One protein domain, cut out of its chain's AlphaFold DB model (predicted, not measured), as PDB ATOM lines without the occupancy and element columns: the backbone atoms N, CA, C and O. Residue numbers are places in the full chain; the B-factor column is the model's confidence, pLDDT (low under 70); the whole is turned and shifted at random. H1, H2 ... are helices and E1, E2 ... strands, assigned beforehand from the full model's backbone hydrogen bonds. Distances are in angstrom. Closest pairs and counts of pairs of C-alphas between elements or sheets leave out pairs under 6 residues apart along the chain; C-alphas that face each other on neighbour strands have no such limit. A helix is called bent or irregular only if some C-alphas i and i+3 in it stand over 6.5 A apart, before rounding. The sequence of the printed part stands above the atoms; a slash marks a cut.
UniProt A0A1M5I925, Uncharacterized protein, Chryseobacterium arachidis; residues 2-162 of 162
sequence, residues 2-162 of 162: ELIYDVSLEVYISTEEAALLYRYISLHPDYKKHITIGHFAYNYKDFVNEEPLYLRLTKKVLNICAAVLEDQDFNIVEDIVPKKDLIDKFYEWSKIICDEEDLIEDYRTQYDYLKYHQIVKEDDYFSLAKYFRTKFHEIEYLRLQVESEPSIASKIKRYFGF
ATOM      1  N   GLU A   2     -20.450 -49.943  45.455       40.28
ATOM      2  CA  GLU A   2     -21.865 -49.582  45.273       40.28
ATOM      3  C   GLU A   2     -22.083 -49.156  43.817       40.28
ATOM      4  O   GLU A   2     -21.317 -48.357  43.277       40.28
ATOM      5  N   LEU A   3     -23.091 -49.731  43.161       47.72
ATOM      6  CA  LEU A   3     -23.567 -49.250  41.869       47.72
ATOM      7  C   LEU A   3     -24.322 -47.945  42.126       47.72
ATOM      8  O   LEU A   3     -25.449 -47.969  42.612       47.72
ATOM      9  N   ILE A   4     -23.672 -46.819  41.838       55.25
ATOM     10  CA  ILE A   4     -24.322 -45.509  41.833       55.25
ATOM     11  C   ILE A   4     -25.182 -45.464  40.569       55.25
ATOM     12  O   ILE A   4     -24.657 -45.560  39.459       55.25
ATOM     13  N   TYR A   5     -26.500 -45.392  40.744       61.84
ATOM     14  CA  TYR A   5     -27.419 -45.122  39.644       61.84
ATOM     15  C   TYR A   5     -27.166 -43.698  39.139       61.84
ATOM     16  O   TYR A   5     -27.192 -42.754  39.924       61.84
ATOM     17  N   ASP A   6     -26.878 -43.562  37.846       69.31
ATOM     18  CA  ASP A   6     -26.693 -42.269  37.183       69.31
ATOM     19  C   ASP A   6     -27.985 -41.919  36.440       69.31
ATOM     20  O   ASP A   6     -28.295 -42.520  35.408       69.31
ATOM     21  N   VAL A   7     -28.765 -40.998  37.009       75.94
ATOM     22  CA  VAL A   7     -30.000 -40.493  36.404       75.94
ATOM     23  C   VAL A   7     -29.649 -39.326  35.487       75.94
ATOM     24  O   VAL A   7     -29.040 -38.333  35.892       75.94
ATOM     25  N   SER A   8     -30.021 -39.451  34.218       81.06
ATOM     26  CA  SER A   8     -29.732 -38.447  33.200       81.06
ATOM     27  C   SER A   8     -30.854 -38.384  32.178       81.06
ATOM     28  O   SER A   8     -31.345 -39.428  31.756       81.06
ATOM     29  N   LEU A   9     -31.170 -37.180  31.722       78.62
ATOM     30  CA  LEU A   9     -32.217 -36.908  30.751       78.62
ATOM     31  C   LEU A   9     -31.593 -36.572  29.393       78.62
ATOM     32  O   LEU A   9     -30.713 -35.716  29.309       78.62
ATOM     33  N   GLU A  10     -32.042 -37.220  28.325       79.81
ATOM     34  CA  GLU A  10     -31.698 -36.809  26.963       79.81
ATOM     35  C   GLU A  10     -32.742 -35.814  26.468       79.81
ATOM     36  O   GLU A  10     -33.928 -36.137  26.385       79.81
ATOM     37  N   VAL A  11     -32.305 -34.594  26.159       76.12
ATOM     38  CA  VAL A  11     -33.198 -33.529  25.703       76.12
ATOM     39  C   VAL A  11     -32.688 -32.850  24.449       76.12
ATOM     40  O   VAL A  11     -31.500 -32.873  24.112       76.12
ATOM     41  N   TYR A  12     -33.637 -32.195  23.800       75.88
ATOM     42  CA  TYR A  12     -33.422 -31.305  22.682       75.88
ATOM     43  C   TYR A  12     -33.509 -29.855  23.167       75.88
ATOM     44  O   TYR A  12     -34.505 -29.477  23.787       75.88
ATOM     45  N   ILE A  13     -32.495 -29.051  22.845       77.12
ATOM     46  CA  ILE A  13     -32.575 -27.585  22.902       77.12
ATOM     47  C   ILE A  13     -32.438 -27.020  21.488       77.12
ATOM     48  O   ILE A  13     -31.675 -27.550  20.672       77.12
ATOM     49  N   SER A  14     -33.188 -25.962  21.183       78.50
ATOM     50  CA  SER A  14     -33.121 -25.331  19.865       78.50
ATOM     51  C   SER A  14     -31.775 -24.640  19.642       78.50
ATOM     52  O   SER A  14     -31.037 -24.336  20.585       78.50
ATOM     53  N   THR A  15     -31.453 -24.358  18.381       76.50
ATOM     54  CA  THR A  15     -30.244 -23.610  18.028       76.50
ATOM     55  C   THR A  15     -30.245 -22.216  18.667       76.50
ATOM     56  O   THR A  15     -29.202 -21.770  19.146       76.50
ATOM     57  N   GLU A  16     -31.398 -21.538  18.765       81.44
ATOM     58  CA  GLU A  16     -31.480 -20.235  19.443       81.44
ATOM     59  C   GLU A  16     -31.228 -20.347  20.953       81.44
ATOM     60  O   GLU A  16     -30.447 -19.573  21.510       81.44
ATOM     61  N   GLU A  17     -31.838 -21.333  21.612       83.88
ATOM     62  CA  GLU A  17     -31.660 -21.595  23.047       83.88
ATOM     63  C   GLU A  17     -30.210 -21.943  23.375       83.88
ATOM     64  O   GLU A  17     -29.635 -21.454  24.350       83.88
ATOM     65  N   ALA A  18     -29.585 -22.752  22.527       80.38
ATOM     66  CA  ALA A  18     -28.190 -23.110  22.669       80.38
ATOM     67  C   ALA A  18     -27.240 -21.930  22.455       80.38
ATOM     68  O   ALA A  18     -26.247 -21.832  23.181       80.38
ATOM     69  N   ALA A  19     -27.529 -21.042  21.494       79.75
ATOM     70  CA  ALA A  19     -26.754 -19.825  21.264       79.75
ATOM     71  C   ALA A  19     -26.865 -18.869  22.458       79.75
ATOM     72  O   ALA A  19     -25.860 -18.307  22.903       79.75
ATOM     73  N   LEU A  20     -28.077 -18.725  23.002       86.56
ATOM     74  CA  LEU A  20     -28.342 -17.953  24.211       86.56
ATOM     75  C   LEU A  20     -27.543 -18.517  25.391       86.56
ATOM     76  O   LEU A  20     -26.751 -17.800  26.000       86.56
ATOM     77  N   LEU A  21     -27.677 -19.815  25.662       86.38
ATOM     78  CA  LEU A  21     -26.960 -20.487  26.742       86.38
ATOM     79  C   LEU A  21     -25.441 -20.357  26.583       86.38
ATOM     80  O   LEU A  21     -24.745 -20.011  27.538       86.38
ATOM     81  N   TYR A  22     -24.919 -20.572  25.374       83.44
ATOM     82  CA  TYR A  22     -23.496 -20.426  25.078       83.44
ATOM     83  C   TYR A  22     -22.996 -19.019  25.400       83.44
ATOM     84  O   TYR A  22     -21.973 -18.864  26.070       83.44
ATOM     85  N   ARG A  23     -23.732 -17.990  24.958       84.88
ATOM     86  CA  ARG A  23     -23.390 -16.590  25.222       84.88
ATOM     87  C   ARG A  23     -23.277 -16.338  26.723       84.88
ATOM     88  O   ARG A  23     -22.242 -15.839  27.159       84.88
ATOM     89  N   TYR A  24     -24.270 -16.748  27.504       87.25
ATOM     90  CA  TYR A  24     -24.265 -16.553  28.955       87.25
ATOM     91  C   TYR A  24     -23.132 -17.343  29.638       87.25
ATOM     92  O   TYR A  24     -22.332 -16.766  30.374       87.25
ATOM     93  N   ILE A  25     -22.935 -18.628  29.310       86.25
ATOM     94  CA  ILE A  25     -21.834 -19.416  29.900       86.25
ATOM     95  C   ILE A  25     -20.471 -18.805  29.544       86.25
ATOM     96  O   ILE A  25     -19.585 -18.734  30.399       86.25
ATOM     97  N   SER A  26     -20.287 -18.324  28.310       82.75
ATOM     98  CA  SER A  26     -19.008 -17.775  27.834       82.75
ATOM     99  C   SER A  26     -18.592 -16.499  28.559       82.75
ATOM    100  O   SER A  26     -17.399 -16.254  28.756       82.75
ATOM    101  N   LEU A  27     -19.577 -15.723  29.001       84.38
ATOM    102  CA  LEU A  27     -19.384 -14.468  29.712       84.38
ATOM    103  C   LEU A  27     -19.360 -14.659  31.235       84.38
ATOM    104  O   LEU A  27     -19.037 -13.715  31.955       84.38
ATOM    105  N   HIS A  28     -19.663 -15.855  31.749       85.50
ATOM    106  CA  HIS A  28     -19.696 -16.113  33.185       85.50
ATOM    107  C   HIS A  28     -18.290 -16.281  33.787       85.50
ATOM    108  O   HIS A  28     -17.544 -17.167  33.355       85.50
ATOM    109  N   PRO A  29     -17.909 -15.508  34.829       83.00
ATOM    110  CA  PRO A  29     -16.558 -15.541  35.399       83.00
ATOM    111  C   PRO A  29     -16.153 -16.938  35.891       83.00
ATOM    112  O   PRO A  29     -15.062 -17.407  35.558       83.00
ATOM    113  N   ASP A  30     -17.058 -17.621  36.596       84.50
ATOM    114  CA  ASP A  30     -16.782 -18.926  37.214       84.50
ATOM    115  C   ASP A  30     -17.105 -20.142  36.332       84.50
ATOM    116  O   ASP A  30     -16.469 -21.197  36.473       84.50
ATOM    117  N   TYR A  31     -18.057 -20.003  35.401       82.69
ATOM    118  CA  TYR A  31     -18.595 -21.121  34.624       82.69
ATOM    119  C   TYR A  31     -18.094 -21.192  33.174       82.69
ATOM    120  O   TYR A  31     -18.194 -22.261  32.572       82.69
ATOM    121  N   LYS A  32     -17.429 -20.155  32.632       80.56
ATOM    122  CA  LYS A  32     -16.845 -20.184  31.268       80.56
ATOM    123  C   LYS A  32     -15.908 -21.364  30.996       80.56
ATOM    124  O   LYS A  32     -15.758 -21.809  29.859       80.56
ATOM    125  N   LYS A  33     -15.280 -21.912  32.045       78.69
ATOM    126  CA  LYS A  33     -14.426 -23.109  31.957       78.69
ATOM    127  C   LYS A  33     -15.178 -24.331  31.421       78.69
ATOM    128  O   LYS A  33     -14.560 -25.160  30.770       78.69
ATOM    129  N   HIS A  34     -16.493 -24.415  31.634       73.62
ATOM    130  CA  HIS A  34     -17.313 -25.553  31.212       73.62
ATOM    131  C   HIS A  34     -17.552 -25.624  29.695       73.62
ATOM    132  O   HIS A  34     -17.930 -26.688  29.206       73.62
ATOM    133  N   ILE A  35     -17.278 -24.536  28.959       69.38
ATOM    134  CA  ILE A  35     -17.268 -24.511  27.485       69.38
ATOM    135  C   ILE A  35     -15.976 -25.113  26.932       69.38
ATOM    136  O   ILE A  35     -15.998 -25.843  25.950       69.38
ATOM    137  N   THR A  36     -14.837 -24.792  27.544       58.81
ATOM    138  CA  THR A  36     -13.516 -25.198  27.036       58.81
ATOM    139  C   THR A  36     -13.094 -26.569  27.552       58.81
ATOM    140  O   THR A  36     -12.384 -27.299  26.864       58.81
ATOM    141  N   ILE A  37     -13.535 -26.935  28.759       55.06
ATOM    142  CA  ILE A  37     -13.224 -28.192  29.434       55.06
ATOM    143  C   ILE A  37     -14.485 -28.670  30.168       55.06
ATOM    144  O   ILE A  37     -14.934 -28.051  31.132       55.06
ATOM    145  N   GLY A  38     -15.045 -29.809  29.759       52.88
ATOM    146  CA  GLY A  38     -16.126 -30.473  30.497       52.88
ATOM    147  C   GLY A  38     -17.421 -30.657  29.709       52.88
ATOM    148  O   GLY A  38     -17.389 -30.902  28.507       52.88
ATOM    149  N   HIS A  39     -18.554 -30.601  30.420       57.75
ATOM    150  CA  HIS A  39     -19.865 -31.116  29.993       57.75
ATOM    151  C   HIS A  39     -20.422 -30.533  28.683       57.75
ATOM    152  O   HIS A  39     -21.239 -31.189  28.047       57.75
ATOM    153  N   PHE A  40     -19.962 -29.353  28.258       58.84
ATOM    154  CA  PHE A  40     -20.419 -28.699  27.029       58.84
ATOM    155  C   PHE A  40     -19.361 -28.660  25.913       58.84
ATOM    156  O   PHE A  40     -19.673 -28.277  24.788       58.84
ATOM    157  N   ALA A  41     -18.122 -29.082  26.191       52.31
ATOM    158  CA  ALA A  41     -16.996 -28.944  25.262       52.31
ATOM    159  C   ALA A  41     -17.136 -29.801  23.991       52.31
ATOM    160  O   ALA A  41     -16.625 -29.426  22.938       52.31
ATOM    161  N   TYR A  42     -17.832 -30.939  24.078       50.78
ATOM    162  CA  TYR A  42     -18.139 -31.774  22.911       50.78
ATOM    163  C   TYR A  42     -19.304 -31.206  22.096       50.78
ATOM    164  O   TYR A  42     -19.223 -31.164  20.876       50.78
ATOM    165  N   ASN A  43     -20.329 -30.687  22.770       52.97
ATOM    166  CA  ASN A  43     -21.567 -30.242  22.133       52.97
ATOM    167  C   ASN A  43     -21.374 -28.916  21.377       52.97
ATOM    168  O   ASN A  43     -21.924 -28.726  20.301       52.97
ATOM    169  N   TYR A  44     -20.512 -28.016  21.862       59.19
ATOM    170  CA  TYR A  44     -20.258 -26.745  21.171       59.19
ATOM    171  C   TYR A  44     -19.162 -26.786  20.104       59.19
ATOM    172  O   TYR A  44     -18.985 -25.804  19.387       59.19
ATOM    173  N   LYS A  45     -18.442 -27.904  19.955       53.19
ATOM    174  CA  LYS A  45     -17.454 -28.047  18.877       53.19
ATOM    175  C   LYS A  45     -18.128 -28.113  17.497       53.19
ATOM    176  O   LYS A  45     -17.553 -27.625  16.529       53.19
ATOM    177  N   ASP A  46     -19.361 -28.623  17.462       49.59
ATOM    178  CA  ASP A  46     -20.194 -28.767  16.263       49.59
ATOM    179  C   ASP A  46     -21.212 -27.622  16.088       49.59
ATOM    180  O   ASP A  46     -21.844 -27.512  15.040       49.59
ATOM    181  N   PHE A  47     -21.320 -26.695  17.052       52.47
ATOM    182  CA  PHE A  47     -22.239 -25.545  16.972       52.47
ATOM    183  C   PHE A  47     -21.906 -24.565  15.835       52.47
ATOM    184  O   PHE A  47     -22.725 -23.734  15.452       52.47
ATOM    185  N   VAL A  48     -20.710 -24.683  15.255       52.50
ATOM    186  CA  VAL A  48     -20.303 -23.958  14.044       52.50
ATOM    187  C   VAL A  48     -21.159 -24.355  12.825       52.50
ATOM    188  O   VAL A  48     -21.184 -23.612  11.850       52.50
ATOM    189  N   ASN A  49     -21.896 -25.473  12.883       51.81
ATOM    190  CA  ASN A  49     -22.625 -26.043  11.744       51.81
ATOM    191  C   ASN A  49     -24.156 -25.825  11.754       51.81
ATOM    192  O   ASN A  49     -24.838 -26.464  10.963       51.81
ATOM    193  N   GLU A  50     -24.711 -24.947  12.602       54.06
ATOM    194  CA  GLU A  50     -26.166 -24.638  12.654       54.06
ATOM    195  C   GLU A  50     -27.096 -25.839  12.962       54.06
ATOM    196  O   GLU A  50     -28.313 -25.754  12.790       54.06
ATOM    197  N   GLU A  51     -26.559 -26.952  13.464       55.00
ATOM    198  CA  GLU A  51     -27.339 -28.147  13.802       55.00
ATOM    199  C   GLU A  51     -27.894 -28.113  15.243       55.00
ATOM    200  O   GLU A  51     -27.295 -27.505  16.138       55.00
ATOM    201  N   PRO A  52     -29.047 -28.764  15.495       55.06
ATOM    202  CA  PRO A  52     -29.633 -28.851  16.828       55.06
ATOM    203  C   PRO A  52     -28.755 -29.624  17.816       55.06
ATOM    204  O   PRO A  52     -28.095 -30.605  17.469       55.06
ATOM    205  N   LEU A  53     -28.807 -29.218  19.086       63.25
ATOM    206  CA  LEU A  53     -27.980 -29.791  20.144       63.25
ATOM    207  C   LEU A  53     -28.731 -30.850  20.945       63.25
ATOM    208  O   LEU A  53     -29.668 -30.556  21.690       63.25
ATOM    209  N   TYR A  54     -28.243 -32.084  20.844       64.94
ATOM    210  CA  TYR A  54     -28.616 -33.168  21.741       64.94
ATOM    211  C   TYR A  54     -27.803 -33.057  23.026       64.94
ATOM    212  O   TYR A  54     -26.577 -33.195  23.021       64.94
ATOM    213  N   LEU A  55     -28.484 -32.806  24.142       68.12
ATOM    214  CA  LEU A  55     -27.846 -32.714  25.447       68.12
ATOM    215  C   LEU A  55     -28.266 -33.891  26.317       68.12
ATOM    216  O   LEU A  55     -29.446 -34.093  26.590       68.12
ATOM    217  N   ARG A  56     -27.273 -34.624  26.823       72.00
ATOM    218  CA  ARG A  56     -27.463 -35.508  27.971       72.00
ATOM    219  C   ARG A  56     -27.281 -34.690  29.244       72.00
ATOM    220  O   ARG A  56     -26.161 -34.349  29.631       72.00
ATOM    221  N   LEU A  57     -28.395 -34.339  29.866       78.19
ATOM    222  CA  LEU A  57     -28.463 -33.499  31.047       78.19
ATOM    223  C   LEU A  57     -28.455 -34.355  32.309       78.19
ATOM    224  O   LEU A  57     -29.325 -35.187  32.533       78.19
ATOM    225  N   THR A  58     -27.459 -34.121  33.154       81.75
ATOM    226  CA  THR A  58     -27.484 -34.561  34.553       81.75
ATOM    227  C   THR A  58     -27.935 -33.394  35.423       81.75
ATOM    228  O   THR A  58     -27.800 -32.233  35.023       81.75
ATOM    229  N   LYS A  59     -28.375 -33.672  36.654       81.50
ATOM    230  CA  LYS A  59     -28.706 -32.645  37.659       81.50
ATOM    231  C   LYS A  59     -27.615 -31.581  37.801       81.50
ATOM    232  O   LYS A  59     -27.885 -30.388  37.860       81.50
ATOM    233  N   LYS A  60     -26.347 -32.005  37.772       83.12
ATOM    234  CA  LYS A  60     -25.193 -31.100  37.834       83.12
ATOM    235  C   LYS A  60     -25.124 -30.150  36.636       83.12
ATOM    236  O   LYS A  60     -24.808 -28.979  36.814       83.12
ATOM    237  N   VAL A  61     -25.374 -30.656  35.430       82.50
ATOM    238  CA  VAL A  61     -25.349 -29.848  34.202       82.50
ATOM    239  C   VAL A  61     -26.502 -28.847  34.207       82.50
ATOM    240  O   VAL A  61     -26.266 -27.672  33.947       82.50
ATOM    241  N   LEU A  62     -27.704 -29.284  34.590       85.94
ATOM    242  CA  LEU A  62     -28.880 -28.420  34.734       85.94
ATOM    243  C   LEU A  62     -28.657 -27.290  35.738       85.94
ATOM    244  O   LEU A  62     -28.917 -26.136  35.415       85.94
ATOM    245  N   ASN A  63     -28.093 -27.597  36.909       85.69
ATOM    246  CA  ASN A  63     -27.790 -26.587  37.924       85.69
ATOM    247  C   ASN A  63     -26.797 -25.535  37.416       85.69
ATOM    248  O   ASN A  63     -26.947 -24.359  37.724       85.69
ATOM    249  N   ILE A  64     -25.793 -25.941  36.626       85.62
ATOM    250  CA  ILE A  64     -24.858 -24.995  36.003       85.62
ATOM    251  C   ILE A  64     -25.595 -24.116  34.987       85.62
ATOM    252  O   ILE A  64     -25.399 -22.905  34.995       85.62
ATOM    253  N   CYS A  65     -26.435 -24.700  34.126       86.38
ATOM    254  CA  CYS A  65     -27.206 -23.935  33.145       86.38
ATOM    255  C   CYS A  65     -28.108 -22.890  33.808       86.38
ATOM    256  O   CYS A  65     -28.089 -21.730  33.405       86.38
ATOM    257  N   ALA A  66     -28.875 -23.301  34.822       87.94
ATOM    258  CA  ALA A  66     -29.779 -22.419  35.548       87.94
ATOM    259  C   ALA A  66     -29.006 -21.300  36.256       87.94
ATOM    260  O   ALA A  66     -29.294 -20.132  36.015       87.94
ATOM    261  N   ALA A  67     -27.956 -21.642  37.015       87.50
ATOM    262  CA  ALA A  67     -27.143 -20.661  37.737       87.50
ATOM    263  C   ALA A  67     -26.544 -19.604  36.802       87.50
ATOM    264  O   ALA A  67     -26.627 -18.414  37.066       87.50
ATOM    265  N   VAL A  68     -25.997 -20.026  35.659       88.00
ATOM    266  CA  VAL A  68     -25.403 -19.098  34.690       88.00
ATOM    267  C   VAL A  68     -26.430 -18.119  34.124       88.00
ATOM    268  O   VAL A  68     -26.108 -16.946  33.922       88.00
ATOM    269  N   LEU A  69     -27.637 -18.598  33.816       87.44
ATOM    270  CA  LEU A  69     -28.689 -17.730  33.307       87.44
ATOM    271  C   LEU A  69     -29.175 -16.784  34.409       87.44
ATOM    272  O   LEU A  69     -29.329 -15.598  34.146       87.44
ATOM    273  N   GLU A  70     -29.379 -17.266  35.630       87.31
ATOM    274  CA  GLU A  70     -29.886 -16.469  36.752       87.31
ATOM    275  C   GLU A  70     -28.896 -15.407  37.245       87.31
ATOM    276  O   GLU A  70     -29.302 -14.269  37.478       87.31
ATOM    277  N   ASP A  71     -27.607 -15.739  37.330       86.62
ATOM    278  CA  ASP A  71     -26.564 -14.869  37.893       86.62
ATOM    279  C   ASP A  71     -26.231 -13.654  37.004       86.62
ATOM    280  O   ASP A  71     -25.546 -12.723  37.440       86.62
ATOM    281  N   GLN A  72     -26.687 -13.641  35.747       78.62
ATOM    282  CA  GLN A  72     -26.344 -12.604  34.772       78.62
ATOM    283  C   GLN A  72     -27.578 -11.927  34.180       78.62
ATOM    284  O   GLN A  72     -28.373 -12.561  33.493       78.62
ATOM    285  N   ASP A  73     -27.683 -10.606  34.331       76.12
ATOM    286  CA  ASP A  73     -28.651  -9.779  33.607       76.12
ATOM    287  C   ASP A  73     -27.925  -8.809  32.674       76.12
ATOM    288  O   ASP A  73     -27.334  -7.815  33.099       76.12
ATOM    289  N   PHE A  74     -27.980  -9.082  31.369       67.50
ATOM    290  CA  PHE A  74     -27.332  -8.237  30.361       67.50
ATOM    291  C   PHE A  74     -28.161  -7.002  29.962       67.50
ATOM    292  O   PHE A  74     -27.727  -6.240  29.102       67.50
ATOM    293  N   ASN A  75     -29.339  -6.779  30.564       68.75
ATOM    294  CA  ASN A  75     -30.294  -5.724  30.180       68.75
ATOM    295  C   ASN A  75     -30.627  -5.709  28.669       68.75
ATOM    296  O   ASN A  75     -30.973  -4.670  28.106       68.75
ATOM    297  N   ILE A  76     -30.526  -6.864  28.004       78.81
ATOM    298  CA  ILE A  76     -30.908  -7.041  26.602       78.81
ATOM    299  C   ILE A  76     -32.398  -7.367  26.586       78.81
ATOM    300  O   ILE A  76     -32.796  -8.461  26.972       78.81
ATOM    301  N   VAL A  77     -33.225  -6.412  26.156       78.50
ATOM    302  CA  VAL A  77     -34.697  -6.541  26.169       78.50
ATOM    303  C   VAL A  77     -35.172  -7.776  25.396       78.50
ATOM    304  O   VAL A  77     -36.087  -8.465  25.838       78.50
ATOM    305  N   GLU A  78     -34.514  -8.081  24.279       82.81
ATOM    306  CA  GLU A  78     -34.822  -9.214  23.397       82.81
ATOM    307  C   GLU A  78     -34.554 -10.578  24.053       82.81
ATOM    308  O   GLU A  78     -35.201 -11.563  23.705       82.81
ATOM    309  N   ASP A  79     -33.664 -10.631  25.047       83.75
ATOM    310  CA  ASP A  79     -33.276 -11.868  25.729       83.75
ATOM    311  C   ASP A  79     -34.148 -12.185  26.944       83.75
ATOM    312  O   ASP A  79     -34.115 -13.314  27.423       83.75
ATOM    313  N   ILE A  80     -34.921 -11.222  27.463       83.88
ATOM    314  CA  ILE A  80     -35.641 -11.378  28.738       83.88
ATOM    315  C   ILE A  80     -36.601 -12.572  28.692       83.88
ATOM    316  O   ILE A  80     -36.599 -13.400  29.602       83.88
ATOM    317  N   VAL A  81     -37.416 -12.664  27.636       87.31
ATOM    318  CA  VAL A  81     -38.397 -13.750  27.480       87.31
ATOM    319  C   VAL A  81     -37.701 -15.081  27.159       87.31
ATOM    320  O   VAL A  81     -37.892 -16.017  27.934       87.31
ATOM    321  N   PRO A  82     -36.816 -15.177  26.142       88.50
ATOM    322  CA  PRO A  82     -36.096 -16.421  25.851       88.50
ATOM    323  C   PRO A  82     -35.282 -16.970  27.028       88.50
ATOM    324  O   PRO A  82     -35.258 -18.177  27.255       88.50
ATOM    325  N   LYS A  83     -34.628 -16.095  27.806       89.69
ATOM    326  CA  LYS A  83     -33.881 -16.483  29.011       89.69
ATOM    327  C   LYS A  83     -34.811 -17.120  30.032       89.69
ATOM    328  O   LYS A  83     -34.487 -18.177  30.566       89.69
ATOM    329  N   LYS A  84     -35.946 -16.477  30.308       89.44
ATOM    330  CA  LYS A  84     -36.915 -16.978  31.278       89.44
ATOM    331  C   LYS A  84     -37.482 -18.333  30.850       89.44
ATOM    332  O   LYS A  84     -37.457 -19.261  31.648       89.44
ATOM    333  N   ASP A  85     -37.906 -18.457  29.596       91.31
ATOM    334  CA  ASP A  85     -38.464 -19.706  29.068       91.31
ATOM    335  C   ASP A  85     -37.445 -20.857  29.148       91.31
ATOM    336  O   ASP A  85     -37.792 -21.992  29.475       91.31
ATOM    337  N   LEU A  86     -36.166 -20.562  28.897       89.81
ATOM    338  CA  LEU A  86     -35.091 -21.546  28.993       89.81
ATOM    339  C   LEU A  86     -34.788 -21.953  30.447       89.81
ATOM    340  O   LEU A  86     -34.552 -23.133  30.711       89.81
ATOM    341  N   ILE A  87     -34.831 -21.008  31.393       90.94
ATOM    342  CA  ILE A  87     -34.717 -21.297  32.833       90.94
ATOM    343  C   ILE A  87     -35.867 -22.205  33.288       90.94
ATOM    344  O   ILE A  87     -35.619 -23.228  33.929       90.94
ATOM    345  N   ASP A  88     -37.105 -21.870  32.915       91.44
ATOM    346  CA  ASP A  88     -38.292 -22.644  33.285       91.44
ATOM    347  C   ASP A  88     -38.180 -24.094  32.769       91.44
ATOM    348  O   ASP A  88     -38.388 -25.042  33.532       91.44
ATOM    349  N   LYS A  89     -37.715 -24.293  31.525       90.19
ATOM    350  CA  LYS A  89     -37.414 -25.632  30.979       90.19
ATOM    351  C   LYS A  89     -36.361 -26.391  31.785       90.19
ATOM    352  O   LYS A  89     -36.533 -27.582  32.047       90.19
ATOM    353  N   PHE A  90     -35.270 -25.737  32.190       89.75
ATOM    354  CA  PHE A  90     -34.248 -26.397  33.008       89.75
ATOM    355  C   PHE A  90     -34.786 -26.825  34.372       89.75
ATOM    356  O   PHE A  90     -34.440 -27.913  34.840       89.75
ATOM    357  N   TYR A  91     -35.663 -26.030  34.987       89.88
ATOM    358  CA  TYR A  91     -36.328 -26.420  36.226       89.88
ATOM    359  C   TYR A  91     -37.278 -27.601  36.036       89.88
ATOM    360  O   TYR A  91     -37.263 -28.522  36.856       89.88
ATOM    361  N   GLU A  92     -38.053 -27.630  34.951       90.06
ATOM    362  CA  GLU A  92     -38.903 -28.779  34.621       90.06
ATOM    363  C   GLU A  92     -38.080 -30.059  34.440       90.06
ATOM    364  O   GLU A  92     -38.390 -31.090  35.039       90.06
ATOM    365  N   TRP A  93     -36.984 -30.001  33.684       89.44
ATOM    366  CA  TRP A  93     -36.100 -31.153  33.496       89.44
ATOM    367  C   TRP A  93     -35.383 -31.568  34.778       89.44
ATOM    368  O   TRP A  93     -35.227 -32.762  35.034       89.44
ATOM    369  N   SER A  94     -34.990 -30.608  35.619       87.75
ATOM    370  CA  SER A  94     -34.410 -30.918  36.925       87.75
ATOM    371  C   SER A  94     -35.415 -31.628  37.817       87.75
ATOM    372  O   SER A  94     -35.024 -32.531  38.554       87.75
ATOM    373  N   LYS A  95     -36.691 -31.242  37.755       88.75
ATOM    374  CA  LYS A  95     -37.749 -31.909  38.506       88.75
ATOM    375  C   LYS A  95     -37.908 -33.363  38.068       88.75
ATOM    376  O   LYS A  95     -37.966 -34.219  38.933       88.75
ATOM    377  N   ILE A  96     -37.885 -33.650  36.764       87.81
ATOM    378  CA  ILE A  96     -37.958 -35.031  36.253       87.81
ATOM    379  C   ILE A  96     -36.825 -35.890  36.831       87.81
ATOM    380  O   ILE A  96     -37.076 -36.989  37.315       87.81
ATOM    381  N   ILE A  97     -35.590 -35.375  36.825       85.69
ATOM    382  CA  ILE A  97     -34.441 -36.096  37.392       85.69
ATOM    383  C   ILE A  97     -34.613 -36.306  38.900       85.69
ATOM    384  O   ILE A  97     -34.373 -37.408  39.381       85.69
ATOM    385  N   CYS A  98     -35.039 -35.280  39.643       87.25
ATOM    386  CA  CYS A  98     -35.293 -35.410  41.080       87.25
ATOM    387  C   CYS A  98     -36.396 -36.437  41.378       87.25
ATOM    388  O   CYS A  98     -36.205 -37.275  42.247       87.25
ATOM    389  N   ASP A  99     -37.503 -36.415  40.632       88.88
ATOM    390  CA  ASP A  99     -38.617 -37.350  40.813       88.88
ATOM    391  C   ASP A  99     -38.164 -38.807  40.551       88.88
ATOM    392  O   ASP A  99     -38.582 -39.731  41.252       88.88
ATOM    393  N   GLU A 100     -37.277 -39.032  39.573       86.81
ATOM    394  CA  GLU A 100     -36.670 -40.348  39.326       86.81
ATOM    395  C   GLU A 100     -35.672 -40.763  40.422       86.81
ATOM    396  O   GLU A 100     -35.675 -41.924  40.836       86.81
ATOM    397  N   GLU A 101     -34.833 -39.842  40.908       87.19
ATOM    398  CA  GLU A 101     -33.921 -40.079  42.039       87.19
ATOM    399  C   GLU A 101     -34.703 -40.475  43.304       87.19
ATOM    400  O   GLU A 101     -34.370 -41.477  43.943       87.19
ATOM    401  N   ASP A 102     -35.775 -39.744  43.616       89.06
ATOM    402  CA  ASP A 102     -36.649 -39.996  44.765       89.06
ATOM    403  C   ASP A 102     -37.325 -41.372  44.653       89.06
ATOM    404  O   ASP A 102     -37.338 -42.150  45.609       89.06
ATOM    405  N   LEU A 103     -37.807 -41.739  43.460       88.94
ATOM    406  CA  LEU A 103     -38.416 -43.048  43.223       88.94
ATOM    407  C   LEU A 103     -37.424 -44.207  43.423       88.94
ATOM    408  O   LEU A 103     -37.789 -45.271  43.935       88.94
ATOM    409  N   ILE A 104     -36.166 -44.029  43.014       88.00
ATOM    410  CA  ILE A 104     -35.115 -45.034  43.220       88.00
ATOM    411  C   ILE A 104     -34.809 -45.191  44.712       88.00
ATOM    412  O   ILE A 104     -34.640 -46.324  45.179       88.00
ATOM    413  N   GLU A 105     -34.767 -44.092  45.464       88.06
ATOM    414  CA  GLU A 105     -34.536 -44.122  46.909       88.06
ATOM    415  C   GLU A 105     -35.708 -44.770  47.666       88.06
ATOM    416  O   GLU A 105     -35.494 -45.572  48.581       88.06
ATOM    417  N   ASP A 106     -36.945 -44.546  47.218       89.19
ATOM    418  CA  ASP A 106     -38.122 -45.258  47.721       89.19
ATOM    419  C   ASP A 106     -38.004 -46.774  47.504       89.19
ATOM    420  O   ASP A 106     -38.292 -47.573  48.404       89.19
ATOM    421  N   TYR A 107     -37.544 -47.209  46.325       89.44
ATOM    422  CA  TYR A 107     -37.304 -48.629  46.055       89.44
ATOM    423  C   TYR A 107     -36.177 -49.205  46.907       89.44
ATOM    424  O   TYR A 107     -36.278 -50.351  47.356       89.44
ATOM    425  N   ARG A 108     -35.120 -48.429  47.157       87.94
ATOM    426  CA  ARG A 108     -34.029 -48.828  48.050       87.94
ATOM    427  C   ARG A 108     -34.535 -49.019  49.476       87.94
ATOM    428  O   ARG A 108     -34.313 -50.081  50.053       87.94
ATOM    429  N   THR A 109     -35.297 -48.055  49.987       88.69
ATOM    430  CA  THR A 109     -35.919 -48.106  51.317       88.69
ATOM    431  C   THR A 109     -36.817 -49.334  51.465       88.69
ATOM    432  O   THR A 109     -36.728 -50.068  52.450       88.69
ATOM    433  N   GLN A 110     -37.644 -49.620  50.455       88.06
ATOM    434  CA  GLN A 110     -38.474 -50.826  50.438       88.06
ATOM    435  C   GLN A 110     -37.632 -52.106  50.402       88.06
ATOM    436  O   GLN A 110     -37.947 -53.071  51.092       88.06
ATOM    437  N   TYR A 111     -36.547 -52.140  49.628       86.31
ATOM    438  CA  TYR A 111     -35.660 -53.302  49.580       86.31
ATOM    439  C   TYR A 111     -34.966 -53.562  50.923       86.31
ATOM    440  O   TYR A 111     -34.849 -54.715  51.341       86.31
ATOM    441  N   ASP A 112     -34.545 -52.513  51.626       85.88
ATOM    442  CA  ASP A 112     -33.942 -52.638  52.953       85.88
ATOM    443  C   ASP A 112     -34.965 -53.097  54.007       85.88
ATOM    444  O   ASP A 112     -34.631 -53.918  54.866       85.88
ATOM    445  N   TYR A 113     -36.237 -52.700  53.881       87.00
ATOM    446  CA  TYR A 113     -37.327 -53.284  54.672       87.00
ATOM    447  C   TYR A 113     -37.445 -54.805  54.450       87.00
ATOM    448  O   TYR A 113     -37.534 -55.570  55.412       87.00
ATOM    449  N   LEU A 114     -37.356 -55.284  53.204       85.50
ATOM    450  CA  LEU A 114     -37.391 -56.726  52.914       85.50
ATOM    451  C   LEU A 114     -36.210 -57.488  53.533       85.50
ATOM    452  O   LEU A 114     -36.376 -58.640  53.945       85.50
ATOM    453  N   LYS A 115     -35.029 -56.864  53.628       84.94
ATOM    454  CA  LYS A 115     -33.876 -57.460  54.324       84.94
ATOM    455  C   LYS A 115     -34.111 -57.553  55.820       84.94
ATOM    456  O   LYS A 115     -33.847 -58.598  56.407       84.94
ATOM    457  N   TYR A 116     -34.645 -56.492  56.426       85.12
ATOM    458  CA  TYR A 116     -34.980 -56.479  57.850       85.12
ATOM    459  C   TYR A 116     -35.945 -57.618  58.215       85.12
ATOM    460  O   TYR A 116     -35.779 -58.283  59.236       85.12
ATOM    461  N   HIS A 117     -36.906 -57.910  57.335       82.69
ATOM    462  CA  HIS A 117     -37.846 -59.023  57.488       82.69
ATOM    463  C   HIS A 117     -37.306 -60.393  57.048       82.69
ATOM    464  O   HIS A 117     -38.064 -61.361  57.021       82.69
ATOM    465  N   GLN A 118     -36.011 -60.500  56.728       83.38
ATOM    466  CA  GLN A 118     -35.335 -61.740  56.322       83.38
ATOM    467  C   GLN A 118     -35.935 -62.405  55.068       83.38
ATOM    468  O   GLN A 118     -35.735 -63.596  54.832       83.38
ATOM    469  N   ILE A 119     -36.653 -61.639  54.239       80.81
ATOM    470  CA  ILE A 119     -37.180 -62.098  52.942       80.81
ATOM    471  C   ILE A 119     -36.038 -62.178  51.916       80.81
ATOM    472  O   ILE A 119     -36.014 -63.051  51.049       80.81
ATOM    473  N   VAL A 120     -35.060 -61.280  52.042       82.69
ATOM    474  CA  VAL A 120     -33.783 -61.287  51.317       82.69
ATOM    475  C   VAL A 120     -32.636 -61.340  52.317       82.69
ATOM    476  O   VAL A 120     -32.795 -60.971  53.480       82.69
ATOM    477  N   LYS A 121     -31.474 -61.829  51.872       81.56
ATOM    478  CA  LYS A 121     -30.304 -61.953  52.744       81.56
ATOM    479  C   LYS A 121     -29.812 -60.578  53.195       81.56
ATOM    480  O   LYS A 121     -29.806 -59.627  52.416       81.56
ATOM    481  N   GLU A 122     -29.357 -60.506  54.438       77.38
ATOM    482  CA  GLU A 122     -28.861 -59.275  55.059       77.38
ATOM    483  C   GLU A 122     -27.606 -58.722  54.359       77.38
ATOM    484  O   GLU A 122     -27.434 -57.511  54.257       77.38
ATOM    485  N   ASP A 123     -26.770 -59.606  53.804       81.38
ATOM    486  CA  ASP A 123     -25.562 -59.264  53.049       81.38
ATOM    487  C   ASP A 123     -25.830 -58.908  51.576       81.38
ATOM    488  O   ASP A 123     -24.898 -58.576  50.835       81.38
ATOM    489  N   ASP A 124     -27.089 -58.961  51.128       83.00
ATOM    490  CA  ASP A 124     -27.435 -58.642  49.749       83.00
ATOM    491  C   ASP A 124     -27.447 -57.122  49.505       83.00
ATOM    492  O   ASP A 124     -27.800 -56.314  50.366       83.00
ATOM    493  N   TYR A 125     -27.073 -56.702  48.299       82.56
ATOM    494  CA  TYR A 125     -27.013 -55.285  47.922       82.56
ATOM    495  C   TYR A 125     -28.180 -54.891  47.016       82.56
ATOM    496  O   TYR A 125     -28.633 -55.683  46.185       82.56
ATOM    497  N   PHE A 126     -28.633 -53.640  47.139       84.19
ATOM    498  CA  PHE A 126     -29.718 -53.108  46.318       84.19
ATOM    499  C   PHE A 126     -29.313 -52.992  44.843       84.19
ATOM    500  O   PHE A 126     -28.232 -52.524  44.492       84.19
ATOM    501  N   SER A 127     -30.227 -53.401  43.970       84.75
ATOM    502  CA  SER A 127     -30.273 -52.995  42.566       84.75
ATOM    503  C   SER A 127     -31.721 -53.098  42.106       84.75
ATOM    504  O   SER A 127     -32.439 -53.980  42.583       84.75
ATOM    505  N   LEU A 128     -32.145 -52.276  41.146       82.56
ATOM    506  CA  LEU A 128     -33.500 -52.327  40.588       82.56
ATOM    507  C   LEU A 128     -33.857 -53.737  40.105       82.56
ATOM    508  O   LEU A 128     -34.920 -54.256  40.426       82.56
ATOM    509  N   ALA A 129     -32.936 -54.409  39.405       82.06
ATOM    510  CA  ALA A 129     -33.154 -55.770  38.918       82.06
ATOM    511  C   ALA A 129     -33.423 -56.771  40.056       82.06
ATOM    512  O   ALA A 129     -34.278 -57.645  39.916       82.06
ATOM    513  N   LYS A 130     -32.710 -56.649  41.183       84.19
ATOM    514  CA  LYS A 130     -32.961 -57.480  42.367       84.19
ATOM    515  C   LYS A 130     -34.261 -57.097  43.048       84.19
ATOM    516  O   LYS A 130     -35.065 -57.985  43.290       84.19
ATOM    517  N   TYR A 131     -34.496 -55.807  43.281       84.25
ATOM    518  CA  TYR A 131     -35.724 -55.313  43.895       84.25
ATOM    519  C   TYR A 131     -36.965 -55.821  43.152       84.25
ATOM    520  O   TYR A 131     -37.829 -56.441  43.767       84.25
ATOM    521  N   PHE A 132     -37.016 -55.686  41.822       82.19
ATOM    522  CA  PHE A 132     -38.151 -56.183  41.041       82.19
ATOM    523  C   PHE A 132     -38.292 -57.708  41.100       82.19
ATOM    524  O   PHE A 132     -39.411 -58.203  41.219       82.19
ATOM    525  N   ARG A 133     -37.190 -58.472  41.087       82.31
ATOM    526  CA  ARG A 133     -37.248 -59.936  41.262       82.31
ATOM    527  C   ARG A 133     -37.775 -60.327  42.643       82.31
ATOM    528  O   ARG A 133     -38.617 -61.216  42.735       82.31
ATOM    529  N   THR A 134     -37.308 -59.668  43.701       78.62
ATOM    530  CA  THR A 134     -37.703 -59.959  45.083       78.62
ATOM    531  C   THR A 134     -39.147 -59.552  45.354       78.62
ATOM    532  O   THR A 134     -39.868 -60.311  45.989       78.62
ATOM    533  N   LYS A 135     -39.616 -58.425  44.811       70.75
ATOM    534  CA  LYS A 135     -41.008 -57.972  44.961       70.75
ATOM    535  C   LYS A 135     -42.023 -58.977  44.400       70.75
ATOM    536  O   LYS A 135     -43.092 -59.161  44.974       70.75
ATOM    537  N   PHE A 136     -41.681 -59.683  43.320       63.69
ATOM    538  CA  PHE A 136     -42.500 -60.799  42.827       63.69
ATOM    539  C   PHE A 136     -42.591 -61.951  43.845       63.69
ATOM    540  O   PHE A 136     -43.673 -62.496  44.048       63.69
ATOM    541  N   HIS A 137     -41.487 -62.274  44.524       61.38
ATOM    542  CA  HIS A 137     -41.439 -63.334  45.539       61.38
ATOM    543  C   HIS A 137     -42.109 -62.915  46.856       61.38
ATOM    544  O   HIS A 137     -42.687 -63.756  47.535       61.38
ATOM    545  N   GLU A 138     -42.083 -61.628  47.212       61.62
ATOM    546  CA  GLU A 138     -42.811 -61.082  48.364       61.62
ATOM    547  C   GLU A 138     -44.327 -61.265  48.201       61.62
ATOM    548  O   GLU A 138     -44.994 -61.717  49.128       61.62
ATOM    549  N   ILE A 139     -44.877 -60.984  47.013       61.38
ATOM    550  CA  ILE A 139     -46.308 -61.186  46.730       61.38
ATOM    551  C   ILE A 139     -46.688 -62.665  46.876       61.38
ATOM    552  O   ILE A 139     -47.745 -62.977  47.426       61.38
ATOM    553  N   GLU A 140     -45.841 -63.581  46.407       60.03
ATOM    554  CA  GLU A 140     -46.054 -65.021  46.586       60.03
ATOM    555  C   GLU A 140     -45.918 -65.447  48.053       60.03
ATOM    556  O   GLU A 140     -46.762 -66.193  48.547       60.03
ATOM    557  N   TYR A 141     -44.927 -64.931  48.782       59.47
ATOM    558  CA  TYR A 141     -44.727 -65.216  50.205       59.47
ATOM    559  C   TYR A 141     -45.889 -64.711  51.072       59.47
ATOM    560  O   TYR A 141     -46.387 -65.449  51.919       59.47
ATOM    561  N   LEU A 142     -46.373 -63.488  50.835       60.41
ATOM    562  CA  LEU A 142     -47.537 -62.928  51.527       60.41
ATOM    563  C   LEU A 142     -48.811 -63.717  51.209       60.41
ATOM    564  O   LEU A 142     -49.605 -63.983  52.109       60.41
ATOM    565  N   ARG A 143     -48.999 -64.153  49.954       57.59
ATOM    566  CA  ARG A 143     -50.112 -65.047  49.587       57.59
ATOM    567  C   ARG A 143     -50.029 -66.383  50.321       57.59
ATOM    568  O   ARG A 143     -51.025 -66.812  50.894       57.59
ATOM    569  N   LEU A 144     -48.846 -66.992  50.374       57.28
ATOM    570  CA  LEU A 144     -48.616 -68.244  51.095       57.28
ATOM    571  C   LEU A 144     -48.799 -68.084  52.611       57.28
ATOM    572  O   LEU A 144     -49.348 -68.983  53.239       57.28
ATOM    573  N   GLN A 145     -48.410 -66.952  53.210       56.09
ATOM    574  CA  GLN A 145     -48.688 -66.676  54.624       56.09
ATOM    575  C   GLN A 145     -50.192 -66.567  54.895       56.09
ATOM    576  O   GLN A 145     -50.674 -67.218  55.819       56.09
ATOM    577  N   VAL A 146     -50.937 -65.831  54.064       56.50
ATOM    578  CA  VAL A 146     -52.401 -65.704  54.172       56.50
ATOM    579  C   VAL A 146     -53.107 -67.052  53.985       56.50
ATOM    580  O   VAL A 146     -54.077 -67.333  54.683       56.50
ATOM    581  N   GLU A 147     -52.613 -67.912  53.094       54.78
ATOM    582  CA  GLU A 147     -53.125 -69.280  52.923       54.78
ATOM    583  C   GLU A 147     -52.719 -70.221  54.070       54.78
ATOM    584  O   GLU A 147     -53.463 -71.144  54.411       54.78
ATOM    585  N   SER A 148     -51.555 -69.992  54.689       53.22
ATOM    586  CA  SER A 148     -51.045 -70.796  55.806       53.22
ATOM    587  C   SER A 148     -51.620 -70.403  57.166       53.22
ATOM    588  O   SER A 148     -51.609 -71.221  58.092       53.22
ATOM    589  N   GLU A 149     -52.132 -69.177  57.319       52.38
ATOM    590  CA  GLU A 149     -52.803 -68.780  58.545       52.38
ATOM    591  C   GLU A 149     -54.117 -69.562  58.668       52.38
ATOM    592  O   GLU A 149     -55.023 -69.410  57.843       52.38
ATOM    593  N   PRO A 150     -54.276 -70.412  59.702       57.31
ATOM    594  CA  PRO A 150     -55.513 -71.147  59.871       57.31
ATOM    595  C   PRO A 150     -56.640 -70.130  60.018       57.31
ATOM    596  O   PRO A 150     -56.565 -69.251  60.884       57.31
ATOM    597  N   SER A 151     -57.675 -70.259  59.179       65.31
ATOM    598  CA  SER A 151     -58.850 -69.389  59.245       65.31
ATOM    599  C   SER A 151     -59.337 -69.276  60.692       65.31
ATOM    600  O   SER A 151     -59.178 -70.211  61.485       65.31
ATOM    601  N   ILE A 152     -59.960 -68.157  61.059       64.25
ATOM    602  CA  ILE A 152     -60.526 -67.990  62.408       64.25
ATOM    603  C   ILE A 152     -61.423 -69.190  62.770       64.25
ATOM    604  O   ILE A 152     -61.352 -69.694  63.887       64.25
ATOM    605  N   ALA A 153     -62.166 -69.742  61.803       61.16
ATOM    606  CA  ALA A 153     -62.958 -70.959  61.979       61.16
ATOM    607  C   ALA A 153     -62.105 -72.207  62.293       61.16
ATOM    608  O   ALA A 153     -62.480 -73.017  63.139       61.16
ATOM    609  N   SER A 154     -60.939 -72.348  61.664       66.00
ATOM    610  CA  SER A 154     -59.958 -73.406  61.940       66.00
ATOM    611  C   SER A 154     -59.342 -73.258  63.336       66.00
ATOM    612  O   SER A 154     -59.184 -74.251  64.047       66.00
ATOM    613  N   LYS A 155     -59.031 -72.022  63.759       68.56
ATOM    614  CA  LYS A 155     -58.544 -71.714  65.117       68.56
ATOM    615  C   LYS A 155     -59.612 -72.044  66.172       68.56
ATOM    616  O   LYS A 155     -59.290 -72.676  67.172       68.56
ATOM    617  N   ILE A 156     -60.879 -71.707  65.909       68.75
ATOM    618  CA  ILE A 156     -62.030 -72.021  66.774       68.75
ATOM    619  C   ILE A 156     -62.233 -73.537  66.892       68.75
ATOM    620  O   ILE A 156     -62.288 -74.047  68.008       68.75
ATOM    621  N   LYS A 157     -62.273 -74.288  65.781       69.94
ATOM    622  CA  LYS A 157     -62.422 -75.758  65.825       69.94
ATOM    623  C   LYS A 157     -61.341 -76.429  66.668       69.94
ATOM    624  O   LYS A 157     -61.650 -77.265  67.509       69.94
ATOM    625  N   ARG A 158     -60.089 -75.991  66.512       70.69
ATOM    626  CA  ARG A 158     -58.950 -76.520  67.274       70.69
ATOM    627  C   ARG A 158     -59.023 -76.185  68.766       70.69
ATOM    628  O   ARG A 158     -58.595 -76.995  69.579       70.69
ATOM    629  N   TYR A 159     -59.566 -75.020  69.125       71.62
ATOM    630  CA  TYR A 159     -59.732 -74.598  70.520       71.62
ATOM    631  C   TYR A 159     -60.898 -75.314  71.222       71.62
ATOM    632  O   TYR A 159     -60.820 -75.591  72.414       71.62
ATOM    633  N   PHE A 160     -61.963 -75.639  70.482       76.00
ATOM    634  CA  PHE A 160     -63.150 -76.323  71.010       76.00
ATOM    635  C   PHE A 160     -63.173 -77.843  70.761       76.00
ATOM    636  O   PHE A 160     -64.099 -78.508  71.213       76.00
ATOM    637  N   GLY A 161     -62.149 -78.404  70.108       55.84
ATOM    638  CA  GLY A 161     -61.950 -79.851  69.973       55.84
ATOM    639  C   GLY A 161     -62.880 -80.562  68.980       55.84
ATOM    640  O   GLY A 161     -63.194 -81.729  69.207       55.84
ATOM    641  N   PHE A 162     -63.312 -79.881  67.912       53.34
ATOM    642  CA  PHE A 162     -64.083 -80.478  66.807       53.34
ATOM    643  C   PHE A 162     -63.208 -80.871  65.616       53.34
ATOM    644  O   PHE A 162     -62.284 -80.090  65.281       53.34
TER     645      PHE A 162
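This is residues 2 to 162 of the 162 residues of an uncharacterized protein of Chryseobacterium arachidis (UniProt A0A1M5I925). One very long helix, H4, makes much of a rod; a small head of H1, H2, H3 and the two strands E1 and E2 sits along its first part, and H5 and then H6 carry the rod on beyond its other end. After H4 the link folds back, and H5 starts beside H4 before running away from it. You will find 161 printed residues, with two named strands and six named helices in the order E1 H1 H2 E2 H3 H4 H5 H6; E1 and E2 form an antiparallel sheet, and the class is mostly helix. The whole is extended, with a radius of gyration of the C-alphas of 26.3 A and spans of 90 by 31 by 27 A.

Start at E1, residues 8 to 13, and set it beside E2, residues 53 to 58: they are antiparallel neighbours at 150 degrees, with N 9 and O 57 at 2.8 A and N 55 and O 11 at 3.0 A, within hydrogen-bond range. Next comes H1, residues 15 to 27, which with residues 22 to 26 alone touches H2, residues 33 to 36; their closest C-alphas, Ser 26 and Ile 35, are 7.0 A apart. H3, residues 59 to 70, touches H1 about perpendicular at 77 degrees, the closest C-alphas being Ile 25 and Val 68 at 6.0 A. H3 and H4, residues 77 to 116, form a helical hairpin with a shallow tilt of 27 degrees, opposite ways; their closest C-alphas, Ala 66 and Ile 87, are 5.7 A apart. H4 also touches H1, about perpendicular at 89 degrees, with C-alphas 17 and 86 closest at 6.9 A. The closest C-alphas of E1 and H4, Ser 8 and Ile 97, are 6.7 A apart. H5, residues 128 to 148, touches H4 with residues 128 to 131 alone, at a steep tilt of 45 degrees, the same way; C-alphas 111 and 131 are closest at 6.0 A. H6, residues 152 to 160, touches no helix and is apart from H5. Helix packing is mostly crossed, with one of four tilted pairs shallow. Each O i to N i+4 pair is within hydrogen-bond range in H1, H3 and H6, against 34 of 36 in H4 and 16 of 17 in H5; H2 is too short for such a pair.

Find C-alpha 8 at (-29.732, -38.447, 33.200), where E1 begins; E1 and E2 each measure 15.2 A. H1 spans 18.4 A, H2 5.4 A and H3 16.2 A. From C-alpha 77 at (-34.697, -6.541, 26.169) H4 runs 59.1 A; it is irregular, with C-alphas 78 and 81 7.1 A apart. H5 runs 29.7 A, and H6 runs 12.3 A to C-alpha 160 at (-63.150, -76.323, 71.010).

The two C-alphas farthest apart, Ile 76 and Gly 161, are 90.3 A apart, and the printed part has no cut. The links H2 to E2 and H4 to H5 are long. Residues 142 to 149, of which 142 to 148 belong to H5, stand free. The mean pLDDT of the printed part is 75.7; look for values under 70 at residues 2 to 6, 35 to 55, 74 to 75, 136 to 157 and 161 to 162.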